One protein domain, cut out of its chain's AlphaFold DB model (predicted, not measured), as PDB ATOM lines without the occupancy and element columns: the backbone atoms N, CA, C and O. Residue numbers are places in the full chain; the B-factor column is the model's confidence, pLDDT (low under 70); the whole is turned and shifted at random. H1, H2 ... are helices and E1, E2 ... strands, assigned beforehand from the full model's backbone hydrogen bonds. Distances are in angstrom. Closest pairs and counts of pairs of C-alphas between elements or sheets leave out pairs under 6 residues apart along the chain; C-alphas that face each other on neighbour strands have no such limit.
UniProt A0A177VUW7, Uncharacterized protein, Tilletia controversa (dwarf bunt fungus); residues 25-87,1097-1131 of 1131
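AT A GLANCE: This is residues 25 to 87 and 1097 to 1131 of the 1131 residues of an uncharacterized protein of Tilletia controversa (dwarf bunt fungus) (UniProt A0A177VUW7). A strongly twisted five-strand sheet is only grazed by one helix, H1, while a long loop, residues 33 to 51, joins its edge strands, E1 and E2. The 98 printed residues hold, in order, E1 E2 E3 E4 E5 H1; the mixed sheet runs E1 E5 E4 E3 E2. The class is mixed, helices and strands, with under half of the residues in named elements. It is only just loose, close to compact, with radius of gyration of the C-alphas 15.2 A and spans 51 by 34 by 24 A.

IN THESE COORDINATES: E1, residues 30 to 32, begins at C-alpha (-33.517, -8.862, 8.808). E2 is residues 52 to 54, E3 63 to 68, E4 71 to 79, 25.2 A long, and E5 1097 to 1102. H1, residues 1113 to 1128, 22.0 A, ends at (-29.784, 2.793, 27.602).

HOW THE PARTS SIT: E1 and E5 are parallel, 20 degrees; N 32 and O 1099 are 2.8 A apart, within hydrogen-bond range, as are N 76 and O 1100 between antiparallel E5 and E4, 2.8 A. E2, E3 and E4 form a meander, each the antiparallel neighbour of the one before. H1 grazes the sheet with residues 1114 to 1119; the closest C-alphas of E5 and H1, Leu 1100 and Val 1115, are 7.7 A apart. In H1 every O i to N i+4 pair is within range.

THE WHOLE: Residues 88 to 1096 are cut out, C-alphas 87 and 1097 being 10.9 A apart. The link E1 to E2 is long. Low confidence includes residues 42 to 50.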
ATOM      1  N   PHE A  25     -33.879 -19.889  17.586       59.22
ATOM      2  CA  PHE A  25     -34.516 -19.502  16.345       59.22
ATOM      3  C   PHE A  25     -33.451 -19.595  15.244       59.22
ATOM      4  O   PHE A  25     -32.264 -19.368  15.529       59.22
ATOM      5  N   PRO A  26     -33.821 -20.004  14.017       65.06
ATOM      6  CA  PRO A  26     -32.870 -19.998  12.916       65.06
ATOM      7  C   PRO A  26     -32.191 -18.626  12.854       65.06
ATOM      8  O   PRO A  26     -32.820 -17.615  13.163       65.06
ATOM      9  N   ALA A  27     -30.906 -18.604  12.499       63.69
ATOM     10  CA  ALA A  27     -30.154 -17.367  12.331       63.69
ATOM     11  C   ALA A  27     -30.794 -16.551  11.196       63.69
ATOM     12  O   ALA A  27     -30.527 -16.793  10.020       63.69
ATOM     13  N   LEU A  28     -31.714 -15.659  11.563       70.56
ATOM     14  CA  LEU A  28     -32.497 -14.839  10.651       70.56
ATOM     15  C   LEU A  28     -31.817 -13.487  10.492       70.56
ATOM     16  O   LEU A  28     -31.510 -12.804  11.467       70.56
ATOM     17  N   VAL A  29     -31.620 -13.110   9.237       78.44
ATOM     18  CA  VAL A  29     -31.107 -11.804   8.839       78.44
ATOM     19  C   VAL A  29     -32.310 -10.945   8.484       78.44
ATOM     20  O   VAL A  29     -33.104 -11.314   7.617       78.44
ATOM     21  N   ALA A  30     -32.461  -9.804   9.149       80.00
ATOM     22  CA  ALA A  30     -33.517  -8.862   8.808       80.00
ATOM     23  C   ALA A  30     -33.056  -7.994   7.629       80.00
ATOM     24  O   ALA A  30     -32.177  -7.149   7.775       80.00
ATOM     25  N   HIS A  31     -33.646  -8.207   6.453       83.19
ATOM     26  CA  HIS A  31     -33.446  -7.343   5.292       83.19
ATOM     27  C   HIS A  31     -34.460  -6.193   5.342       83.19
ATOM     28  O   HIS A  31     -35.655  -6.407   5.142       83.19
ATOM     29  N   LEU A  32     -33.990  -4.978   5.624       83.94
ATOM     30  CA  LEU A  32     -34.809  -3.767   5.665       83.94
ATOM     31  C   LEU A  32     -34.714  -3.034   4.326       83.94
ATOM     32  O   LEU A  32     -33.620  -2.696   3.878       83.94
ATOM     33  N   MET A  33     -35.861  -2.768   3.702       87.06
ATOM     34  CA  MET A  33     -35.971  -1.960   2.485       87.06
ATOM     35  C   MET A  33     -36.743  -0.669   2.823       87.06
ATOM     36  O   MET A  33     -37.965  -0.654   2.702       87.06
ATOM     37  N   PRO A  34     -36.072   0.391   3.318       79.88
ATOM     38  CA  PRO A  34     -36.676   1.658   3.765       79.88
ATOM     39  C   PRO A  34     -37.193   2.560   2.625       79.88
ATOM     40  O   PRO A  34     -37.361   3.760   2.815       79.88
ATOM     41  N   PHE A  35     -37.430   2.008   1.436       77.00
ATOM     42  CA  PHE A  35     -37.817   2.735   0.230       77.00
ATOM     43  C   PHE A  35     -39.013   2.046  -0.431       77.00
ATOM     44  O   PHE A  35     -39.127   0.818  -0.434       77.00
ATOM     45  N   HIS A  36     -39.910   2.846  -1.001       74.12
ATOM     46  CA  HIS A  36     -41.030   2.335  -1.782       74.12
ATOM     47  C   HIS A  36     -40.559   2.013  -3.204       74.12
ATOM     48  O   HIS A  36     -39.676   2.675  -3.748       74.12
ATOM     49  N   ILE A  37     -41.126   0.961  -3.796       67.75
ATOM     50  CA  ILE A  37     -40.818   0.537  -5.164       67.75
ATOM     51  C   ILE A  37     -42.133   0.502  -5.928       67.75
ATOM     52  O   ILE A  37     -42.893  -0.470  -5.830       67.75
ATOM     53  N   ASP A  38     -42.384   1.565  -6.681       73.44
ATOM     54  CA  ASP A  38     -43.589   1.709  -7.487       73.44
ATOM     55  C   ASP A  38     -43.735   0.562  -8.494       73.44
ATOM     56  O   ASP A  38     -42.773  -0.121  -8.883       73.44
ATOM     57  N   TYR A  39     -44.983   0.266  -8.851       67.00
ATOM     58  CA  TYR A  39     -45.299  -0.843  -9.737       67.00
ATOM     59  C   TYR A  39     -45.217  -0.416 -11.206       67.00
ATOM     60  O   TYR A  39     -46.222  -0.328 -11.904       67.00
ATOM     61  N   ASP A  40     -43.984  -0.249 -11.688       71.38
ATOM     62  CA  ASP A  40     -43.649   0.025 -13.098       71.38
ATOM     63  C   ASP A  40     -44.008  -1.141 -14.061       71.38
ATOM     64  O   ASP A  40     -43.657  -1.115 -15.241       71.38
ATOM     65  N   GLY A  41     -44.676  -2.196 -13.571       74.25
ATOM     66  CA  GLY A  41     -45.122  -3.356 -14.345       74.25
ATOM     67  C   GLY A  41     -44.432  -4.688 -13.995       74.25
ATOM     68  O   GLY A  41     -43.723  -4.806 -12.988       74.25
ATOM     69  N   PRO A  42     -44.666  -5.738 -14.809       66.25
ATOM     70  CA  PRO A  42     -44.171  -7.086 -14.552       66.25
ATOM     71  C   PRO A  42     -42.657  -7.188 -14.786       66.25
ATOM     72  O   PRO A  42     -42.167  -7.170 -15.915       66.25
ATOM     73  N   ALA A  43     -41.910  -7.341 -13.697       57.78
ATOM     74  CA  ALA A  43     -40.466  -7.527 -13.742       57.78
ATOM     75  C   ALA A  43     -40.043  -8.880 -14.356       57.78
ATOM     76  O   ALA A  43     -40.744  -9.881 -14.174       57.78
ATOM     77  N   PRO A  44     -38.858  -8.962 -14.995       58.81
ATOM     78  CA  PRO A  44     -38.273 -10.231 -15.418       58.81
ATOM     79  C   PRO A  44     -38.122 -11.205 -14.240       58.81
ATOM     80  O   PRO A  44     -37.411 -10.931 -13.276       58.81
ATOM     81  N   VAL A  45     -38.766 -12.371 -14.337       52.69
ATOM     82  CA  VAL A  45     -38.903 -13.334 -13.224       52.69
ATOM     83  C   VAL A  45     -37.557 -13.896 -12.729       52.69
ATOM     84  O   VAL A  45     -37.441 -14.326 -11.585       52.69
ATOM     85  N   ASN A  46     -36.511 -13.838 -13.558       47.75
ATOM     86  CA  ASN A  46     -35.187 -14.395 -13.263       47.75
ATOM     87  C   ASN A  46     -34.300 -13.513 -12.350       47.75
ATOM     88  O   ASN A  46     -33.131 -13.847 -12.162       47.75
ATOM     89  N   SER A  47     -34.791 -12.387 -11.816       50.41
ATOM     90  CA  SER A  47     -33.972 -11.447 -11.024       50.41
ATOM     91  C   SER A  47     -34.688 -10.850  -9.805       50.41
ATOM     92  O   SER A  47     -34.708  -9.634  -9.601       50.41
ATOM     93  N   PHE A  48     -35.223 -11.719  -8.942       55.88
ATOM     94  CA  PHE A  48     -35.632 -11.353  -7.583       55.88
ATOM     95  C   PHE A  48     -34.541 -11.718  -6.568       55.88
ATOM     96  O   PHE A  48     -34.313 -12.893  -6.298       55.88
ATOM     97  N   LEU A  49     -33.886 -10.701  -5.995       62.12
ATOM     98  CA  LEU A  49     -32.947 -10.815  -4.867       62.12
ATOM     99  C   LEU A  49     -31.752 -11.766  -5.089       62.12
ATOM    100  O   LEU A  49     -31.300 -12.453  -4.175       62.12
ATOM    101  N   VAL A  50     -31.192 -11.772  -6.303       69.12
ATOM    102  CA  VAL A  50     -29.909 -12.440  -6.577       69.12
ATOM    103  C   VAL A  50     -28.779 -11.632  -5.939       69.12
ATOM    104  O   VAL A  50     -28.346 -10.620  -6.488       69.12
ATOM    105  N   PHE A  51     -28.305 -12.082  -4.780       72.31
ATOM    106  CA  PHE A  51     -27.218 -11.437  -4.050       72.31
ATOM    107  C   PHE A  51     -25.850 -11.676  -4.717       72.31
ATOM    108  O   PHE A  51     -25.474 -12.811  -5.028       72.31
ATOM    109  N   ASP A  52     -25.084 -10.604  -4.901       79.25
ATOM    110  CA  ASP A  52     -23.729 -10.558  -5.448       79.25
ATOM    111  C   ASP A  52     -22.811  -9.858  -4.438       79.25
ATOM    112  O   ASP A  52     -22.976  -8.675  -4.148       79.25
ATOM    113  N   VAL A  53     -21.870 -10.606  -3.853       79.06
ATOM    114  CA  VAL A  53     -20.938 -10.072  -2.849       79.06
ATOM    115  C   VAL A  53     -19.824  -9.331  -3.575       79.06
ATOM    116  O   VAL A  53     -18.859  -9.940  -4.039       79.06
ATOM    117  N   GLN A  54     -19.956  -8.013  -3.684       77.44
ATOM    118  CA  GLN A  54     -18.938  -7.182  -4.306       77.44
ATOM    119  C   GLN A  54     -17.911  -6.781  -3.250       77.44
ATOM    120  O   GLN A  54     -18.132  -5.925  -2.394       77.44
ATOM    121  N   HIS A  55     -16.758  -7.447  -3.312       72.31
ATOM    122  CA  HIS A  55     -15.574  -7.079  -2.551       72.31
ATOM    123  C   HIS A  55     -14.992  -5.778  -3.114       72.31
ATOM    124  O   HIS A  55     -14.112  -5.800  -3.974       72.31
ATOM    125  N   SER A  56     -15.496  -4.640  -2.629       69.25
ATOM    126  CA  SER A  56     -14.839  -3.344  -2.789       69.25
ATOM    127  C   SER A  56     -13.394  -3.448  -2.303       69.25
ATOM    128  O   SER A  56     -13.155  -3.904  -1.189       69.25
ATOM    129  N   THR A  57     -12.426  -3.017  -3.110       74.75
ATOM    130  CA  THR A  57     -11.008  -3.001  -2.705       74.75
ATOM    131  C   THR A  57     -10.726  -1.995  -1.590       74.75
ATOM    132  O   THR A  57      -9.777  -2.176  -0.829       74.75
ATOM    133  N   ASP A  58     -11.567  -0.965  -1.496       70.88
ATOM    134  CA  ASP A  58     -11.288   0.263  -0.749       70.88
ATOM    135  C   ASP A  58     -12.066   0.329   0.583       70.88
ATOM    136  O   ASP A  58     -11.753   1.138   1.452       70.88
ATOM    137  N   SER A  59     -13.044  -0.564   0.764       65.25
ATOM    138  CA  SER A  59     -13.839  -0.747   1.985       65.25
ATOM    139  C   SER A  59     -13.678  -2.185   2.488       65.25
ATOM    140  O   SER A  59     -13.694  -3.137   1.707       65.25
ATOM    141  N   HIS A  60     -13.538  -2.359   3.805       73.12
ATOM    142  CA  HIS A  60     -13.456  -3.683   4.433       73.12
ATOM    143  C   HIS A  60     -14.824  -4.363   4.631       73.12
ATOM    144  O   HIS A  60     -14.856  -5.539   5.001       73.12
ATOM    145  N   GLN A  61     -15.933  -3.659   4.379       76.00
ATOM    146  CA  GLN A  61     -17.277  -4.233   4.415       76.00
ATOM    147  C   GLN A  61     -17.625  -4.858   3.051       76.00
ATOM    148  O   GLN A  61     -17.361  -4.252   2.010       76.00
ATOM    149  N   PRO A  62     -18.242  -6.051   3.013       80.00
ATOM    150  CA  PRO A  62     -18.749  -6.630   1.776       80.00
ATOM    151  C   PRO A  62     -20.016  -5.890   1.326       80.00
ATOM    152  O   PRO A  62     -21.050  -5.979   1.987       80.00
ATOM    153  N   VAL A  63     -19.960  -5.201   0.183       82.12
ATOM    154  CA  VAL A  63     -21.151  -4.582  -0.415       82.12
ATOM    155  C   VAL A  63     -22.017  -5.686  -1.016       82.12
ATOM    156  O   VAL A  63     -21.577  -6.434  -1.893       82.12
ATOM    157  N   LEU A  64     -23.249  -5.816  -0.527       86.56
ATOM    158  CA  LEU A  64     -24.194  -6.819  -1.005       86.56
ATOM    159  C   LEU A  64     -24.994  -6.206  -2.153       86.56
ATOM    160  O   LEU A  64     -25.979  -5.519  -1.915       86.56
ATOM    161  N   THR A  65     -24.597  -6.419  -3.402       86.62
ATOM    162  CA  THR A  65     -25.394  -5.951  -4.545       86.62
ATOM    163  C   THR A  65     -26.533  -6.937  -4.807       86.62
ATOM    164  O   THR A  65     -26.364  -8.149  -4.701       86.62
ATOM    165  N   SER A  66     -27.713  -6.433  -5.140       88.00
ATOM    166  CA  SER A  66     -28.913  -7.209  -5.454       88.00
ATOM    167  C   SER A  66     -29.643  -6.583  -6.644       88.00
ATOM    168  O   SER A  66     -29.324  -5.474  -7.081       88.00
ATOM    169  N   ALA A  67     -30.632  -7.287  -7.186       82.19
ATOM    170  CA  ALA A  67     -31.533  -6.769  -8.204       82.19
ATOM    171  C   ALA A  67     -32.988  -6.996  -7.782       82.19
ATOM    172  O   ALA A  67     -33.347  -8.069  -7.287       82.19
ATOM    173  N   PHE A  68     -33.824  -5.982  -8.002       78.62
ATOM    174  CA  PHE A  68     -35.266  -6.061  -7.805       78.62
ATOM    175  C   PHE A  68     -35.969  -5.182  -8.844       78.62
ATOM    176  O   PHE A  68     -35.646  -4.008  -8.999       78.62
ATOM    177  N   ARG A  69     -36.898  -5.767  -9.614       79.25
ATOM    178  CA  ARG A  69     -37.552  -5.120 -10.775       79.25
ATOM    179  C   ARG A  69     -36.584  -4.440 -11.762       79.25
ATOM    180  O   ARG A  69     -36.901  -3.417 -12.351       79.25
ATOM    181  N   GLY A  70     -35.384  -4.994 -11.938       78.44
ATOM    182  CA  GLY A  70     -34.347  -4.433 -12.817       78.44
ATOM    183  C   GLY A  70     -33.574  -3.236 -12.244       78.44
ATOM    184  O   GLY A  70     -32.484  -2.948 -12.737       78.44
ATOM    185  N   ARG A  71     -34.059  -2.596 -11.170       77.94
ATOM    186  CA  ARG A  71     -33.268  -1.645 -10.377       77.94
ATOM    187  C   ARG A  71     -32.217  -2.429  -9.572       77.94
ATOM    188  O   ARG A  71     -32.486  -3.539  -9.097       77.94
ATOM    189  N   LYS A  72     -31.003  -1.885  -9.453       83.25
ATOM    190  CA  LYS A  72     -29.953  -2.451  -8.589       83.25
ATOM    191  C   LYS A  72     -30.189  -1.967  -7.168       83.25
ATOM    192  O   LYS A  72     -30.365  -0.776  -6.973       83.25
ATOM    193  N   LEU A  73     -30.160  -2.878  -6.205       88.62
ATOM    194  CA  LEU A  73     -30.193  -2.534  -4.790       88.62
ATOM    195  C   LEU A  73     -28.805  -2.760  -4.191       88.62
ATOM    196  O   LEU A  73     -28.150  -3.750  -4.522       88.62
ATOM    197  N   TYR A  74     -28.380  -1.892  -3.283       89.19
ATOM    198  CA  TYR A  74     -27.128  -2.031  -2.546       89.19
ATOM    199  C   TYR A  74     -27.445  -2.229  -1.067       89.19
ATOM    200  O   TYR A  74     -28.132  -1.417  -0.452       89.19
ATOM    201  N   GLY A  75     -26.994  -3.356  -0.526       89.38
ATOM    202  CA  GLY A  75     -27.234  -3.803   0.836       89.38
ATOM    203  C   GLY A  75     -26.017  -3.552   1.715       89.38
ATOM    204  O   GLY A  75     -24.942  -4.104   1.467       89.38
ATOM    205  N   TYR A  76     -26.204  -2.751   2.758       88.19
ATOM    206  CA  TYR A  76     -25.213  -2.472   3.789       88.19
ATOM    207  C   TYR A  76     -25.447  -3.381   5.013       88.19
ATOM    208  O   TYR A  76     -26.523  -3.311   5.621       88.19
ATOM    209  N   PRO A  77     -24.497  -4.267   5.373       87.12
ATOM    210  CA  PRO A  77     -24.635  -5.166   6.517       87.12
ATOM    211  C   PRO A  77     -24.333  -4.443   7.843       87.12
ATOM    212  O   PRO A  77     -23.188  -4.352   8.287       87.12
ATOM    213  N   LEU A  78     -25.390  -3.985   8.515       86.88
ATOM    214  CA  LEU A  78     -25.352  -3.459   9.878       86.88
ATOM    215  C   LEU A  78     -25.074  -4.596  10.871       86.88
ATOM    216  O   LEU A  78     -25.912  -5.473  11.118       86.88
ATOM    217  N   GLN A  79     -23.885  -4.559  11.469       83.19
ATOM    218  CA  GLN A  79     -23.502  -5.466  12.546       83.19
ATOM    219  C   GLN A  79     -24.198  -5.037  13.844       83.19
ATOM    220  O   GLN A  79     -24.027  -3.909  14.307       83.19
ATOM    221  N   LEU A  80     -24.977  -5.940  14.443       83.38
ATOM    222  CA  LEU A  80     -25.577  -5.706  15.758       83.38
ATOM    223  C   LEU A  80     -24.490  -5.721  16.853       83.38
ATOM    224  O   LEU A  80     -23.530  -6.491  16.734       83.38
ATOM    225  N   PRO A  81     -24.624  -4.929  17.937       83.12
ATOM    226  CA  PRO A  81     -23.666  -4.957  19.038       83.12
ATOM    227  C   PRO A  81     -23.565  -6.346  19.692       83.12
ATOM    228  O   PRO A  81     -24.505  -7.144  19.686       83.12
ATOM    229  N   ILE A  82     -22.406  -6.660  20.277       80.25
ATOM    230  CA  ILE A  82     -22.144  -7.995  20.836       80.25
ATOM    231  C   ILE A  82     -23.130  -8.298  21.974       80.25
ATOM    232  O   ILE A  82     -23.249  -7.531  22.923       80.25
ATOM    233  N   GLY A  83     -23.810  -9.444  21.883       84.19
ATOM    234  CA  GLY A  83     -24.840  -9.877  22.836       84.19
ATOM    235  C   GLY A  83     -26.278  -9.590  22.394       84.19
ATOM    236  O   GLY A  83     -27.203 -10.119  23.001       84.19
ATOM    237  N   TRP A  84     -26.475  -8.819  21.321       77.25
ATOM    238  CA  TRP A  84     -27.800  -8.457  20.818       77.25
ATOM    239  C   TRP A  84     -28.333  -9.482  19.809       77.25
ATOM    240  O   TRP A  84     -27.588 -10.046  19.005       77.25
ATOM    241  N   SER A  85     -29.649  -9.692  19.820       76.00
ATOM    242  CA  SER A  85     -30.353 -10.546  18.859       76.00
ATOM    243  C   SER A  85     -31.635  -9.871  18.381       76.00
ATOM    244  O   SER A  85     -32.540  -9.636  19.181       76.00
ATOM    245  N   ALA A  86     -31.739  -9.599  17.081       67.31
ATOM    246  CA  ALA A  86     -32.984  -9.127  16.487       67.31
ATOM    247  C   ALA A  86     -34.022 -10.262  16.432       67.31
ATOM    248  O   ALA A  86     -33.724 -11.361  15.962       67.31
ATOM    249  N   ALA A  87     -35.250  -9.981  16.868       69.00
ATOM    250  CA  ALA A  87     -36.399 -10.865  16.708       69.00
ATOM    251  C   ALA A  87     -37.391 -10.232  15.724       69.00
ATOM    252  O   ALA A  87     -37.862  -9.116  15.939       69.00
ATOM    253  N   GLY A1097     -27.298 -10.124  11.995       78.06
ATOM    254  CA  GLY A1097     -27.136  -8.806  11.388       78.06
ATOM    255  C   GLY A1097     -28.429  -8.310  10.751       78.06
ATOM    256  O   GLY A1097     -29.358  -9.083  10.493       78.06
ATOM    257  N   ILE A1098     -28.473  -7.007  10.501       84.56
ATOM    258  CA  ILE A1098     -29.512  -6.349   9.710       84.56
ATOM    259  C   ILE A1098     -28.863  -5.940   8.386       84.56
ATOM    260  O   ILE A1098     -27.729  -5.476   8.381       84.56
ATOM    261  N   VAL A1099     -29.547  -6.098   7.256       87.69
ATOM    262  CA  VAL A1099     -29.073  -5.561   5.971       87.69
ATOM    263  C   VAL A1099     -30.014  -4.450   5.547       87.69
ATOM    264  O   VAL A1099     -31.185  -4.716   5.274       87.69
ATOM    265  N   LEU A1100     -29.504  -3.221   5.500       87.81
ATOM    266  CA  LEU A1100     -30.237  -2.062   5.000       87.81
ATOM    267  C   LEU A1100     -30.016  -1.951   3.492       87.81
ATOM    268  O   LEU A1100     -28.874  -1.925   3.045       87.81
ATOM    269  N   TRP A1101     -31.090  -1.907   2.711       89.50
ATOM    270  CA  TRP A1101     -31.031  -1.780   1.255       89.50
ATOM    271  C   TRP A1101     -31.331  -0.344   0.812       89.50
ATOM    272  O   TRP A1101     -32.252   0.272   1.337       89.50
ATOM    273  N   ASN A1102     -30.632   0.154  -0.205       87.81
ATOM    274  CA  ASN A1102     -31.011   1.361  -0.951       87.81
ATOM    275  C   ASN A1102     -31.047   1.040  -2.461       87.81
ATOM    276  O   ASN A1102     -30.314   0.162  -2.922       87.81
ATOM    277  N   ALA A1103     -31.934   1.691  -3.217       85.25
ATOM    278  CA  ALA A1103     -32.080   1.534  -4.666       85.25
ATOM    279  C   ALA A1103     -31.245   2.534  -5.484       85.25
ATOM    280  O   ALA A1103     -30.881   2.232  -6.622       85.25
ATOM    281  N   ASP A1104     -30.941   3.705  -4.924       83.62
ATOM    282  CA  ASP A1104     -30.429   4.844  -5.700       83.62
ATOM    283  C   ASP A1104     -28.893   4.926  -5.722       83.62
ATOM    284  O   ASP A1104     -28.303   5.658  -6.519       83.62
ATOM    285  N   GLY A1105     -28.219   4.103  -4.915       83.31
ATOM    286  CA  GLY A1105     -26.766   3.968  -4.902       83.31
ATOM    287  C   GLY A1105     -26.266   3.070  -3.767       83.31
ATOM    288  O   GLY A1105     -27.071   2.581  -2.969       83.31
ATOM    289  N   PRO A1106     -24.944   2.829  -3.678       80.25
ATOM    290  CA  PRO A1106     -24.348   2.373  -2.430       80.25
ATOM    291  C   PRO A1106     -24.654   3.394  -1.330       80.25
ATOM    292  O   PRO A1106     -24.556   4.598  -1.551       80.25
ATOM    293  N   LEU A1107     -25.025   2.895  -0.155       77.75
ATOM    294  CA  LEU A1107     -25.283   3.712   1.026       77.75
ATOM    295  C   LEU A1107     -24.009   4.456   1.455       77.75
ATOM    296  O   LEU A1107     -22.996   3.813   1.736       77.75
ATOM    297  N   ASP A1108     -24.066   5.787   1.513       80.31
ATOM    298  CA  ASP A1108     -22.994   6.612   2.079       80.31
ATOM    299  C   ASP A1108     -23.164   6.679   3.604       80.31
ATOM    300  O   ASP A1108     -24.167   7.190   4.104       80.31
ATOM    301  N   GLU A1109     -22.184   6.154   4.347       76.06
ATOM    302  CA  GLU A1109     -22.185   6.144   5.817       76.06
ATOM    303  C   GLU A1109     -22.219   7.558   6.437       76.06
ATOM    304  O   GLU A1109     -22.588   7.702   7.604       76.06
ATOM    305  N   GLY A1110     -21.821   8.595   5.687       76.25
ATOM    306  CA  GLY A1110     -21.770   9.980   6.152       76.25
ATOM    307  C   GLY A1110     -23.025  10.814   5.873       76.25
ATOM    308  O   GLY A1110     -23.350  11.680   6.687       76.25
ATOM    309  N   ASP A1111     -23.713  10.565   4.753       79.94
ATOM    310  CA  ASP A1111     -24.782  11.443   4.234       79.94
ATOM    311  C   ASP A1111     -26.169  10.763   4.158       79.94
ATOM    312  O   ASP A1111     -27.192  11.450   4.168       79.94
ATOM    313  N   ASP A1112     -26.257   9.421   4.154       80.94
ATOM    314  CA  ASP A1112     -27.557   8.737   4.151       80.94
ATOM    315  C   ASP A1112     -28.253   8.845   5.522       80.94
ATOM    316  O   ASP A1112     -27.872   8.226   6.525       80.94
ATOM    317  N   GLY A1113     -29.330   9.631   5.552       80.31
ATOM    318  CA  GLY A1113     -30.119   9.886   6.754       80.31
ATOM    319  C   GLY A1113     -30.735   8.634   7.390       80.31
ATOM    320  O   GLY A1113     -30.971   8.639   8.598       80.31
ATOM    321  N   VAL A1114     -30.965   7.549   6.641       79.38
ATOM    322  CA  VAL A1114     -31.514   6.296   7.185       79.38
ATOM    323  C   VAL A1114     -30.418   5.488   7.871       79.38
ATOM    324  O   VAL A1114     -30.625   5.042   9.001       79.38
ATOM    325  N   VAL A1115     -29.239   5.347   7.249       82.75
ATOM    326  CA  VAL A1115     -28.060   4.729   7.892       82.75
ATOM    327  C   VAL A1115     -27.742   5.462   9.186       82.75
ATOM    328  O   VAL A1115     -27.649   4.840  10.247       82.75
ATOM    329  N   ARG A1116     -27.678   6.794   9.117       84.56
ATOM    330  CA  ARG A1116     -27.451   7.652  10.275       84.56
ATOM    331  C   ARG A1116     -28.512   7.460  11.361       84.56
ATOM    332  O   ARG A1116     -28.145   7.225  12.507       84.56
ATOM    333  N   THR A1117     -29.802   7.486  11.018       83.50
ATOM    334  CA  THR A1117     -30.895   7.283  11.990       83.50
ATOM    335  C   THR A1117     -30.814   5.908  12.657       83.50
ATOM    336  O   THR A1117     -31.031   5.797  13.862       83.50
ATOM    337  N   VAL A1118     -30.468   4.848  11.917       83.19
ATOM    338  CA  VAL A1118     -30.316   3.499  12.489       83.19
ATOM    339  C   VAL A1118     -29.078   3.406  13.389       83.19
ATOM    340  O   VAL A1118     -29.156   2.789  14.451       83.19
ATOM    341  N   HIS A1119     -27.964   4.051  13.034       83.50
ATOM    342  CA  HIS A1119     -26.786   4.141  13.903       83.50
ATOM    343  C   HIS A1119     -27.039   4.974  15.168       83.50
ATOM    344  O   HIS A1119     -26.632   4.557  16.251       83.50
ATOM    345  N   GLU A1120     -27.738   6.108  15.066       86.56
ATOM    346  CA  GLU A1120     -28.130   6.930  16.218       86.56
ATOM    347  C   GLU A1120     -29.110   6.166  17.129       86.56
ATOM    348  O   GLU A1120     -28.901   6.124  18.341       86.56
ATOM    349  N   LEU A1121     -30.100   5.456  16.568       83.75
ATOM    350  CA  LEU A1121     -31.009   4.585  17.326       83.75
ATOM    351  C   LEU A1121     -30.248   3.467  18.060       83.75
ATOM    352  O   LEU A1121     -30.442   3.286  19.260       83.75
ATOM    353  N   LEU A1122     -29.370   2.734  17.365       83.00
ATOM    354  CA  LEU A1122     -28.553   1.673  17.967       83.00
ATOM    355  C   LEU A1122     -27.586   2.223  19.027       83.00
ATOM    356  O   LEU A1122     -27.345   1.549  20.026       83.00
ATOM    357  N   GLY A1123     -27.069   3.441  18.850       82.94
ATOM    358  CA  GLY A1123     -26.237   4.133  19.836       82.94
ATOM    359  C   GLY A1123     -27.009   4.520  21.099       82.94
ATOM    360  O   GLY A1123     -26.552   4.234  22.204       82.94
ATOM    361  N   VAL A1124     -28.207   5.099  20.952       80.44
ATOM    362  CA  VAL A1124     -29.102   5.408  22.082       80.44
ATOM    363  C   VAL A1124     -29.503   4.130  22.823       80.44
ATOM    364  O   VAL A1124     -29.414   4.085  24.045       80.44
ATOM    365  N   TRP A1125     -29.872   3.068  22.104       78.75
ATOM    366  CA  TRP A1125     -30.201   1.771  22.704       78.75
ATOM    367  C   TRP A1125     -28.998   1.120  23.404       78.75
ATOM    368  O   TRP A1125     -29.165   0.552  24.481       78.75
ATOM    369  N   ALA A1126     -27.786   1.223  22.849       79.44
ATOM    370  CA  ALA A1126     -26.578   0.732  23.511       79.44
ATOM    371  C   ALA A1126     -26.302   1.480  24.827       79.44
ATOM    372  O   ALA A1126     -26.021   0.834  25.832       79.44
ATOM    373  N   LEU A1127     -26.457   2.810  24.843       79.50
ATOM    374  CA  LEU A1127     -26.323   3.625  26.056       79.50
ATOM    375  C   LEU A1127     -27.391   3.274  27.103       79.50
ATOM    376  O   LEU A1127     -27.052   3.057  28.261       79.50
ATOM    377  N   VAL A1128     -28.662   3.154  26.706       81.19
ATOM    378  CA  VAL A1128     -29.784   2.793  27.602       81.19
ATOM    379  C   VAL A1128     -29.611   1.411  28.255       81.19
ATOM    380  O   VAL A1128     -30.205   1.161  29.295       81.19
ATOM    381  N   HIS A1129     -28.780   0.533  27.682       71.00
ATOM    382  CA  HIS A1129     -28.433  -0.775  28.250       71.00
ATOM    383  C   HIS A1129     -27.037  -0.840  28.914       71.00
ATOM    384  O   HIS A1129     -26.651  -1.912  29.388       71.00
ATOM    385  N   GLU A1130     -26.273   0.259  28.946       74.50
ATOM    386  CA  GLU A1130     -25.019   0.382  29.717       74.50
ATOM    387  C   GLU A1130     -25.239   1.033  31.103       74.50
ATOM    388  O   GLU A1130     -24.413   0.845  32.001       74.50
ATOM    389  N   TYR A1131     -26.363   1.742  31.285       54.16
ATOM    390  CA  TYR A1131     -26.852   2.280  32.566       54.16
ATOM    391  C   TYR A1131     -27.758   1.294  33.327       54.16
ATOM    392  O   TYR A1131     -27.724   1.361  34.579       54.16
TER     393      TYR A1131